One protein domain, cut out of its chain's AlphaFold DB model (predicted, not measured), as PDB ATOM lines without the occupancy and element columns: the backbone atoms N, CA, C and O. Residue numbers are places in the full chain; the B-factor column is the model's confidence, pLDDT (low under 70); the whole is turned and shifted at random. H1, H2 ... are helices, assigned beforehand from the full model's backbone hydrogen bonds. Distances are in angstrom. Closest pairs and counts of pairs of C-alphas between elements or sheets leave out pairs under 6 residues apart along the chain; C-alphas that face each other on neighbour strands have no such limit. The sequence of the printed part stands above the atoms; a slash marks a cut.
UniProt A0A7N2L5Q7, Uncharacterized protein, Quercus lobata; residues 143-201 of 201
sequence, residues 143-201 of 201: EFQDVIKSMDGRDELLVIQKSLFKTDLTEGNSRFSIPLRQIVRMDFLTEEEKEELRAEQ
ATOM      1  N   GLU A 143      -6.075  74.783  15.709       92.19
ATOM      2  CA  GLU A 143      -7.519  74.729  15.445       92.19
ATOM      3  C   GLU A 143      -8.207  76.070  15.742       92.19
ATOM      4  O   GLU A 143      -9.003  76.552  14.943       92.19
ATOM      5  N   PHE A 144      -7.856  76.718  16.855       91.19
ATOM      6  CA  PHE A 144      -8.418  78.020  17.206       91.19
ATOM      7  C   PHE A 144      -7.802  79.157  16.387       91.19
ATOM      8  O   PHE A 144      -8.516  80.093  16.045       91.19
ATOM      9  N   GLN A 145      -6.516  79.076  16.029       90.88
ATOM     10  CA  GLN A 145      -5.890  80.058  15.132       90.88
ATOM     11  C   GLN A 145      -6.559  80.068  13.757       90.88
ATOM     12  O   GLN A 145      -6.847  81.129  13.210       90.88
ATOM     13  N   ASP A 146      -6.839  78.887  13.205       92.69
ATOM     14  CA  ASP A 146      -7.489  78.747  11.904       92.69
ATOM     15  C   ASP A 146      -8.928  79.292  11.952       92.69
ATOM     16  O   ASP A 146      -9.350  79.999  11.035       92.69
ATOM     17  N   VAL A 147      -9.654  79.060  13.055       94.56
ATOM     18  CA  VAL A 147     -10.986  79.647  13.286       94.56
ATOM     19  C   VAL A 147     -10.917  81.173  13.380       94.56
ATOM     20  O   VAL A 147     -11.685  81.846  12.697       94.56
ATOM     21  N   ILE A 148      -9.987  81.742  14.153       93.62
ATOM     22  CA  ILE A 148      -9.814  83.203  14.262       93.62
ATOM     23  C   ILE A 148      -9.526  83.815  12.890       93.62
ATOM     24  O   ILE A 148     -10.202  84.760  12.492       93.62
ATOM     25  N   LYS A 149      -8.605  83.223  12.125       93.25
ATOM     26  CA  LYS A 149      -8.287  83.671  10.761       93.25
ATOM     27  C   LYS A 149      -9.481  83.565   9.816       93.25
ATOM     28  O   LYS A 149      -9.662  84.436   8.973       93.25
ATOM     29  N   SER A 150     -10.314  82.532   9.958       96.31
ATOM     30  CA  SER A 150     -11.540  82.396   9.157       96.31
ATOM     31  C   SER A 150     -12.579  83.489   9.445       96.31
ATOM     32  O   SER A 150     -13.419  83.763   8.592       96.31
ATOM     33  N   MET A 151     -12.500  84.137  10.612       95.31
ATOM     34  CA  MET A 151     -13.348  85.264  11.017       95.31
ATOM     35  C   MET A 151     -12.724  86.638  10.693       95.31
ATOM     36  O   MET A 151     -13.175  87.639  11.236       95.31
ATOM     37  N   ASP A 152     -11.668  86.693   9.865       93.75
ATOM     38  CA  ASP A 152     -10.808  87.879   9.653       93.75
ATOM     39  C   ASP A 152     -10.208  88.452  10.955       93.75
ATOM     40  O   ASP A 152      -9.794  89.609  11.031       93.75
ATOM     41  N   GLY A 153     -10.140  87.628  12.005       89.19
ATOM     42  CA  GLY A 153      -9.519  87.991  13.268       89.19
ATOM     43  C   GLY A 153      -8.001  88.085  13.133       89.19
ATOM     44  O   GLY A 153      -7.365  87.298  12.425       89.19
ATOM     45  N   ARG A 154      -7.414  89.054  13.837       87.00
ATOM     46  CA  ARG A 154      -5.973  89.350  13.838       87.00
ATOM     47  C   ARG A 154      -5.470  89.452  15.276       87.00
ATOM     48  O   ARG A 154      -6.268  89.455  16.207       87.00
ATOM     49  N   ASP A 155      -4.149  89.501  15.431       85.81
ATOM     50  CA  ASP A 155      -3.468  89.806  16.694       85.81
ATOM     51  C   ASP A 155      -3.949  88.970  17.893       85.81
ATOM     52  O   ASP A 155      -4.553  89.439  18.855       85.81
ATOM     53  N   GLU A 156      -3.642  87.675  17.834       87.19
ATOM     54  CA  GLU A 156      -3.969  86.696  18.871       87.19
ATOM     55  C   GLU A 156      -3.235  87.020  20.189       87.19
ATOM     56  O   GLU A 156      -2.037  86.764  20.345       87.19
ATOM     57  N   LEU A 157      -3.959  87.566  21.173       88.31
ATOM     58  CA  LEU A 157      -3.408  87.972  22.468       88.31
ATOM     59  C   LEU A 157      -4.056  87.221  23.638       88.31
ATOM     60  O   LEU A 157      -5.276  87.177  23.791       88.31
ATOM     61  N   LEU A 158      -3.230  86.692  24.547       88.25
ATOM     62  CA  LEU A 158      -3.713  86.153  25.820       88.25
ATOM     63  C   LEU A 158      -4.001  87.294  26.807       88.25
ATOM     64  O   LEU A 158      -3.079  87.861  27.399       88.25
ATOM     65  N   VAL A 159      -5.284  87.595  27.014       90.62
ATOM     66  CA  VAL A 159      -5.743  88.646  27.944       90.62
ATOM     67  C   VAL A 159      -5.990  88.097  29.350       90.62
ATOM     68  O   VAL A 159      -5.577  88.698  30.343       90.62
ATOM     69  N   ILE A 160      -6.648  86.942  29.457       91.12
ATOM     70  CA  ILE A 160      -7.037  86.333  30.730       91.12
ATOM     71  C   ILE A 160      -7.007  84.813  30.620       91.12
ATOM     72  O   ILE A 160      -7.357  84.243  29.590       91.12
ATOM     73  N   GLN A 161      -6.632  84.146  31.706       88.00
ATOM     74  CA  GLN A 161      -6.791  82.706  31.842       88.00
ATOM     75  C   GLN A 161      -7.463  82.401  33.172       88.00
ATOM     76  O   GLN A 161      -7.060  82.903  34.223       88.00
ATOM     77  N   LYS A 162      -8.488  81.553  33.125       89.56
ATOM     78  CA  LYS A 162      -9.284  81.190  34.291       89.56
ATOM     79  C   LYS A 162      -9.444  79.677  34.374       89.56
ATOM     80  O   LYS A 162      -9.780  79.026  33.390       89.56
ATOM     81  N   SER A 163      -9.282  79.133  35.575       89.31
ATOM     82  CA  SER A 163      -9.750  77.783  35.895       89.31
ATOM     83  C   SER A 163     -11.253  77.807  36.172       89.31
ATOM     84  O   SER A 163     -11.716  78.602  36.991       89.31
ATOM     85  N   LEU A 164     -12.014  76.938  35.509       91.00
ATOM     86  CA  LEU A 164     -13.459  76.845  35.719       91.00
ATOM     87  C   LEU A 164     -13.765  76.306  37.120       91.00
ATOM     88  O   LEU A 164     -13.218  75.284  37.541       91.00
ATOM     89  N   PHE A 165     -14.650  76.993  37.841       89.94
ATOM     90  CA  PHE A 165     -15.143  76.546  39.138       89.94
ATOM     91  C   PHE A 165     -16.491  75.845  38.989       89.94
ATOM     92  O   PHE A 165     -17.216  76.056  38.021       89.94
ATOM     93  N   LYS A 166     -16.879  75.054  39.999       91.69
ATOM     94  CA  LYS A 166     -18.192  74.380  40.028       91.69
ATOM     95  C   LYS A 166     -19.341  75.342  39.742       91.69
ATOM     96  O   LYS A 166     -20.269  74.984  39.034       91.69
ATOM     97  N   THR A 167     -19.254  76.564  40.258       90.44
ATOM     98  CA  THR A 167     -20.264  77.605  40.054       90.44
ATOM     99  C   THR A 167     -20.439  77.988  38.589       90.44
ATOM    100  O   THR A 167     -21.565  78.285  38.208       90.44
ATOM    101  N   ASP A 168     -19.365  77.951  37.792       91.69
ATOM    102  CA  ASP A 168     -19.391  78.273  36.360       91.69
ATOM    103  C   ASP A 168     -19.971  77.115  35.519       91.69
ATOM    104  O   ASP A 168     -20.487  77.344  34.433       91.69
ATOM    105  N   LEU A 169     -19.884  75.873  36.015       90.88
ATOM    106  CA  LEU A 169     -20.339  74.654  35.325       90.88
ATOM    107  C   LEU A 169     -21.738  74.189  35.750       90.88
ATOM    108  O   LEU A 169     -22.306  73.295  35.130       90.88
ATOM    109  N   THR A 170     -22.264  74.726  36.852       93.38
ATOM    110  CA  THR A 170     -23.559  74.298  37.394       93.38
ATOM    111  C   THR A 170     -24.677  74.836  36.511       93.38
ATOM    112  O   THR A 170     -24.775  76.046  36.298       93.38
ATOM    113  N   GLU A 171     -25.534  73.940  36.028       93.50
ATOM    114  CA  GLU A 171     -26.707  74.303  35.237       93.50
ATOM    115  C   GLU A 171     -27.627  75.261  36.013       93.50
ATOM    116  O   GLU A 171     -27.756  75.181  37.234       93.50
ATOM    117  N   GLY A 172     -28.225  76.220  35.308       92.38
ATOM    118  CA  GLY A 172     -29.112  77.226  35.898       92.38
ATOM    119  C   GLY A 172     -28.411  78.415  36.567       92.38
ATOM    120  O   GLY A 172     -29.059  79.434  36.787       92.38
ATOM    121  N   ASN A 173     -27.097  78.356  36.835       91.00
ATOM    122  CA  ASN A 173     -26.373  79.535  37.329       91.00
ATOM    123  C   ASN A 173     -26.132  80.572  36.228       91.00
ATOM    124  O   ASN A 173     -26.133  81.762  36.536       91.00
ATOM    125  N   SER A 174     -25.877  80.124  34.990       88.31
ATOM    126  CA  SER A 174     -25.620  80.957  33.797       88.31
ATOM    127  C   SER A 174     -24.696  82.153  34.061       88.31
ATOM    128  O   SER A 174     -24.916  83.260  33.575       88.31
ATOM    129  N   ARG A 175     -23.670  81.948  34.895       91.06
ATOM    130  CA  ARG A 175     -22.754  82.992  35.363       91.06
ATOM    131  C   ARG A 175     -21.324  82.543  35.147       91.06
ATOM    132  O   ARG A 175     -20.928  81.478  35.607       91.06
ATOM    133  N   PHE A 176     -20.541  83.415  34.524       89.94
ATOM    134  CA  PHE A 176     -19.106  83.248  34.371       89.94
ATOM    135  C   PHE A 176     -18.389  84.391  35.086       89.94
ATOM    136  O   PHE A 176     -18.445  85.548  34.675       89.94
ATOM    137  N   SER A 177     -17.737  84.081  36.206       90.56
ATOM    138  CA  SER A 177     -17.048  85.102  37.009       90.56
ATOM    139  C   SER A 177     -15.713  85.521  36.380       90.56
ATOM    140  O   SER A 177     -14.873  84.666  36.108       90.56
ATOM    141  N   ILE A 178     -15.474  86.821  36.192       91.62
ATOM    142  CA  ILE A 178     -14.196  87.316  35.658       91.62
ATOM    143  C   ILE A 178     -13.176  87.499  36.792       91.62
ATOM    144  O   ILE A 178     -13.405  88.293  37.712       91.62
ATOM    145  N   PRO A 179     -12.024  86.806  36.760       90.69
ATOM    146  CA  PRO A 179     -10.999  86.963  37.778       90.69
ATOM    147  C   PRO A 179     -10.145  88.203  37.494       90.69
ATOM    148  O   PRO A 179      -9.072  88.110  36.909       90.69
ATOM    149  N   LEU A 180     -10.577  89.368  37.986       88.56
ATOM    150  CA  LEU A 180      -9.889  90.656  37.771       88.56
ATOM    151  C   LEU A 180      -8.391  90.643  38.132       88.56
ATOM    152  O   LEU A 180      -7.600  91.378  37.558       88.56
ATOM    153  N   ARG A 181      -7.980  89.791  39.080       87.62
ATOM    154  CA  ARG A 181      -6.573  89.653  39.505       87.62
ATOM    155  C   ARG A 181      -5.731  88.736  38.610       87.62
ATOM    156  O   ARG A 181      -4.547  88.577  38.880       87.62
ATOM    157  N   GLN A 182      -6.347  88.087  37.626       87.44
ATOM    158  CA  GLN A 182      -5.709  87.169  36.677       87.44
ATOM    159  C   GLN A 182      -5.697  87.733  35.250       87.44
ATOM    160  O   GLN A 182      -5.328  87.023  34.318       87.44
ATOM    161  N   ILE A 183      -6.098  88.995  35.073       89.44
ATOM    162  CA  ILE A 183      -5.939  89.703  33.806       89.44
ATOM    163  C   ILE A 183      -4.442  89.961  33.602       89.44
ATOM    164  O   ILE A 183      -3.789  90.557  34.460       89.44
ATOM    165  N   VAL A 184      -3.903  89.469  32.489       87.88
ATOM    166  CA  VAL A 184      -2.475  89.538  32.150       87.88
ATOM    167  C   VAL A 184      -2.158  90.821  31.387       87.88
ATOM    168  O   VAL A 184      -1.092  91.399  31.589       87.88
ATOM    169  N   ARG A 185      -3.081  91.273  30.532       85.19
ATOM    170  CA  ARG A 185      -2.925  92.454  29.672       85.19
ATOM    171  C   ARG A 185      -4.151  93.351  29.769       85.19
ATOM    172  O   ARG A 185      -5.274  92.858  29.759       85.19
ATOM    173  N   MET A 186      -3.933  94.657  29.879       85.19
ATOM    174  CA  MET A 186      -5.001  95.677  29.913       85.19
ATOM    175  C   MET A 186      -4.951  96.593  28.681       85.19
ATOM    176  O   MET A 186      -5.852  97.388  28.450       85.19
ATOM    177  N   ASP A 187      -3.892  96.457  27.899       88.31
ATOM    178  CA  ASP A 187      -3.504  97.185  26.697       88.31
ATOM    179  C   ASP A 187      -3.790  96.366  25.429       88.31
ATOM    180  O   ASP A 187      -3.061  96.444  24.450       88.31
ATOM    181  N   PHE A 188      -4.834  95.536  25.462       90.62
ATOM    182  CA  PHE A 188      -5.217  94.684  24.335       90.62
ATOM    183  C   PHE A 188      -6.050  95.413  23.271       90.62
ATOM    184  O   PHE A 188      -6.291  94.829  22.226       90.62
ATOM    185  N   LEU A 189      -6.492  96.641  23.558       91.56
ATOM    186  CA  LEU A 189      -7.165  97.518  22.601       91.56
ATOM    187  C   LEU A 189      -6.205  98.606  22.129       91.56
ATOM    188  O   LEU A 189      -5.479  99.178  22.960       91.56
ATOM    189  N   THR A 190      -6.254  98.933  20.840       91.56
ATOM    190  CA  THR A 190      -5.576 100.110  20.288       91.56
ATOM    191  C   THR A 190      -6.252 101.396  20.769       91.56
ATOM    192  O   THR A 190      -7.329 101.373  21.372       91.56
ATOM    193  N   GLU A 191      -5.598 102.545  20.587       93.94
ATOM    194  CA  GLU A 191      -6.213 103.818  20.984       93.94
ATOM    195  C   GLU A 191      -7.423 104.145  20.107       93.94
ATOM    196  O   GLU A 191      -8.432 104.606  20.633       93.94
ATOM    197  N   GLU A 192      -7.371 103.799  18.819       93.62
ATOM    198  CA  GLU A 192      -8.491 103.947  17.890       93.62
ATOM    199  C   GLU A 192      -9.711 103.130  18.356       93.62
ATOM    200  O   GLU A 192     -10.798 103.682  18.516       93.62
ATOM    201  N   GLU A 193      -9.527 101.850  18.705       92.50
ATOM    202  CA  GLU A 193     -10.609 100.989  19.216       92.50
ATOM    203  C   GLU A 193     -11.201 101.518  20.535       92.50
ATOM    204  O   GLU A 193     -12.404 101.424  20.794       92.50
ATOM    205  N   LYS A 194     -10.365 102.102  21.405       94.38
ATOM    206  CA  LYS A 194     -10.836 102.729  22.651       94.38
ATOM    207  C   LYS A 194     -11.624 104.007  22.398       94.38
ATOM    208  O   LYS A 194     -12.431 104.374  23.255       94.38
ATOM    209  N   GLU A 195     -11.333 104.739  21.332       95.50
ATOM    210  CA  GLU A 195     -12.091 105.927  20.945       95.50
ATOM    211  C   GLU A 195     -13.454 105.533  20.375       95.50
ATOM    212  O   GLU A 195     -14.463 106.076  20.825       95.50
ATOM    213  N   GLU A 196     -13.510 104.526  19.501       95.06
ATOM    214  CA  GLU A 196     -14.764 103.976  18.962       95.06
ATOM    215  C   GLU A 196     -15.712 103.519  20.083       95.06
ATOM    216  O   GLU A 196     -16.853 103.974  20.164       95.06
ATOM    217  N   LEU A 197     -15.215 102.735  21.047       93.50
ATOM    218  CA  LEU A 197     -16.011 102.271  22.197       93.50
ATOM    219  C   LEU A 197     -16.502 103.391  23.127       93.50
ATOM    220  O   LEU A 197     -17.433 103.179  23.910       93.50
ATOM    221  N   ARG A 198     -15.845 104.557  23.116       94.19
ATOM    222  CA  ARG A 198     -16.291 105.743  23.864       94.19
ATOM    223  C   ARG A 198     -17.315 106.556  23.087       94.19
ATOM    224  O   ARG A 198     -18.133 107.212  23.718       94.19
ATOM    225  N   ALA A 199     -17.250 106.538  21.758       92.19
ATOM    226  CA  ALA A 199     -18.182 107.248  20.892       92.19
ATOM    227  C   ALA A 199     -19.563 106.570  20.823       92.19
ATOM    228  O   ALA A 199     -20.551 107.235  20.528       92.19
ATOM    229  N   GLU A 200     -19.636 105.266  21.105       79.50
ATOM    230  CA  GLU A 200     -20.876 104.475  21.085       79.50
ATOM    231  C   GLU A 200     -21.659 104.452  22.419       79.50
ATOM    232  O   GLU A 200     -22.697 103.794  22.498       79.50
ATOM    233  N   GLN A 201     -21.188 105.150  23.463       55.25
ATOM    234  CA  GLN A 201     -21.843 105.243  24.785       55.25
ATOM    235  C   GLN A 201     -22.604 106.553  24.979       55.25
ATOM    236  O   GLN A 201     -23.686 106.494  25.607       55.25
TER     237      GLN A 201
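What this domain is: This is residues 143 to 201 of the 201 residues of an uncharacterized protein of Quercus lobata (UniProt A0A7N2L5Q7). This domain has little regular structure: three short helices sit far apart on a loose, open loop of chain. From H1, one long link runs out to H2, and a second folds back along part of it before H3; residues 169 to 174 and 189 to 201 stick out. The 59 printed residues hold H1, H2 and H3 in that order and no named strand; the class is all helix, with 21 residues in named elements. The whole is only just loose, close to extended, with a radius of gyration of the C-alphas of 15.3 A and spans of 38 by 32 by 22 A.

How they stand to each other: H1, residues 143 to 150, H2, residues 166 to 169, and H3, residues 191 to 199, are apart from one another. In H1 and H3 every O i to N i+4 pair is within hydrogen-bond range; H2 is too short for such a pair.

Where its parts are: H1 begins at C-alpha 143 (-7.519, 74.729, 15.445) and is 10.7 A long, H2 5.2 A. H3, 12.5 A, ends at C-alpha 199 (-18.182, 107.248, 20.892).

The domain as a whole: The farthest C-alphas, of Glu 171 and Glu 192, are 38.9 A apart. Both links are long, and the printed part has no cut. Residue 201 has pLDDT under 70.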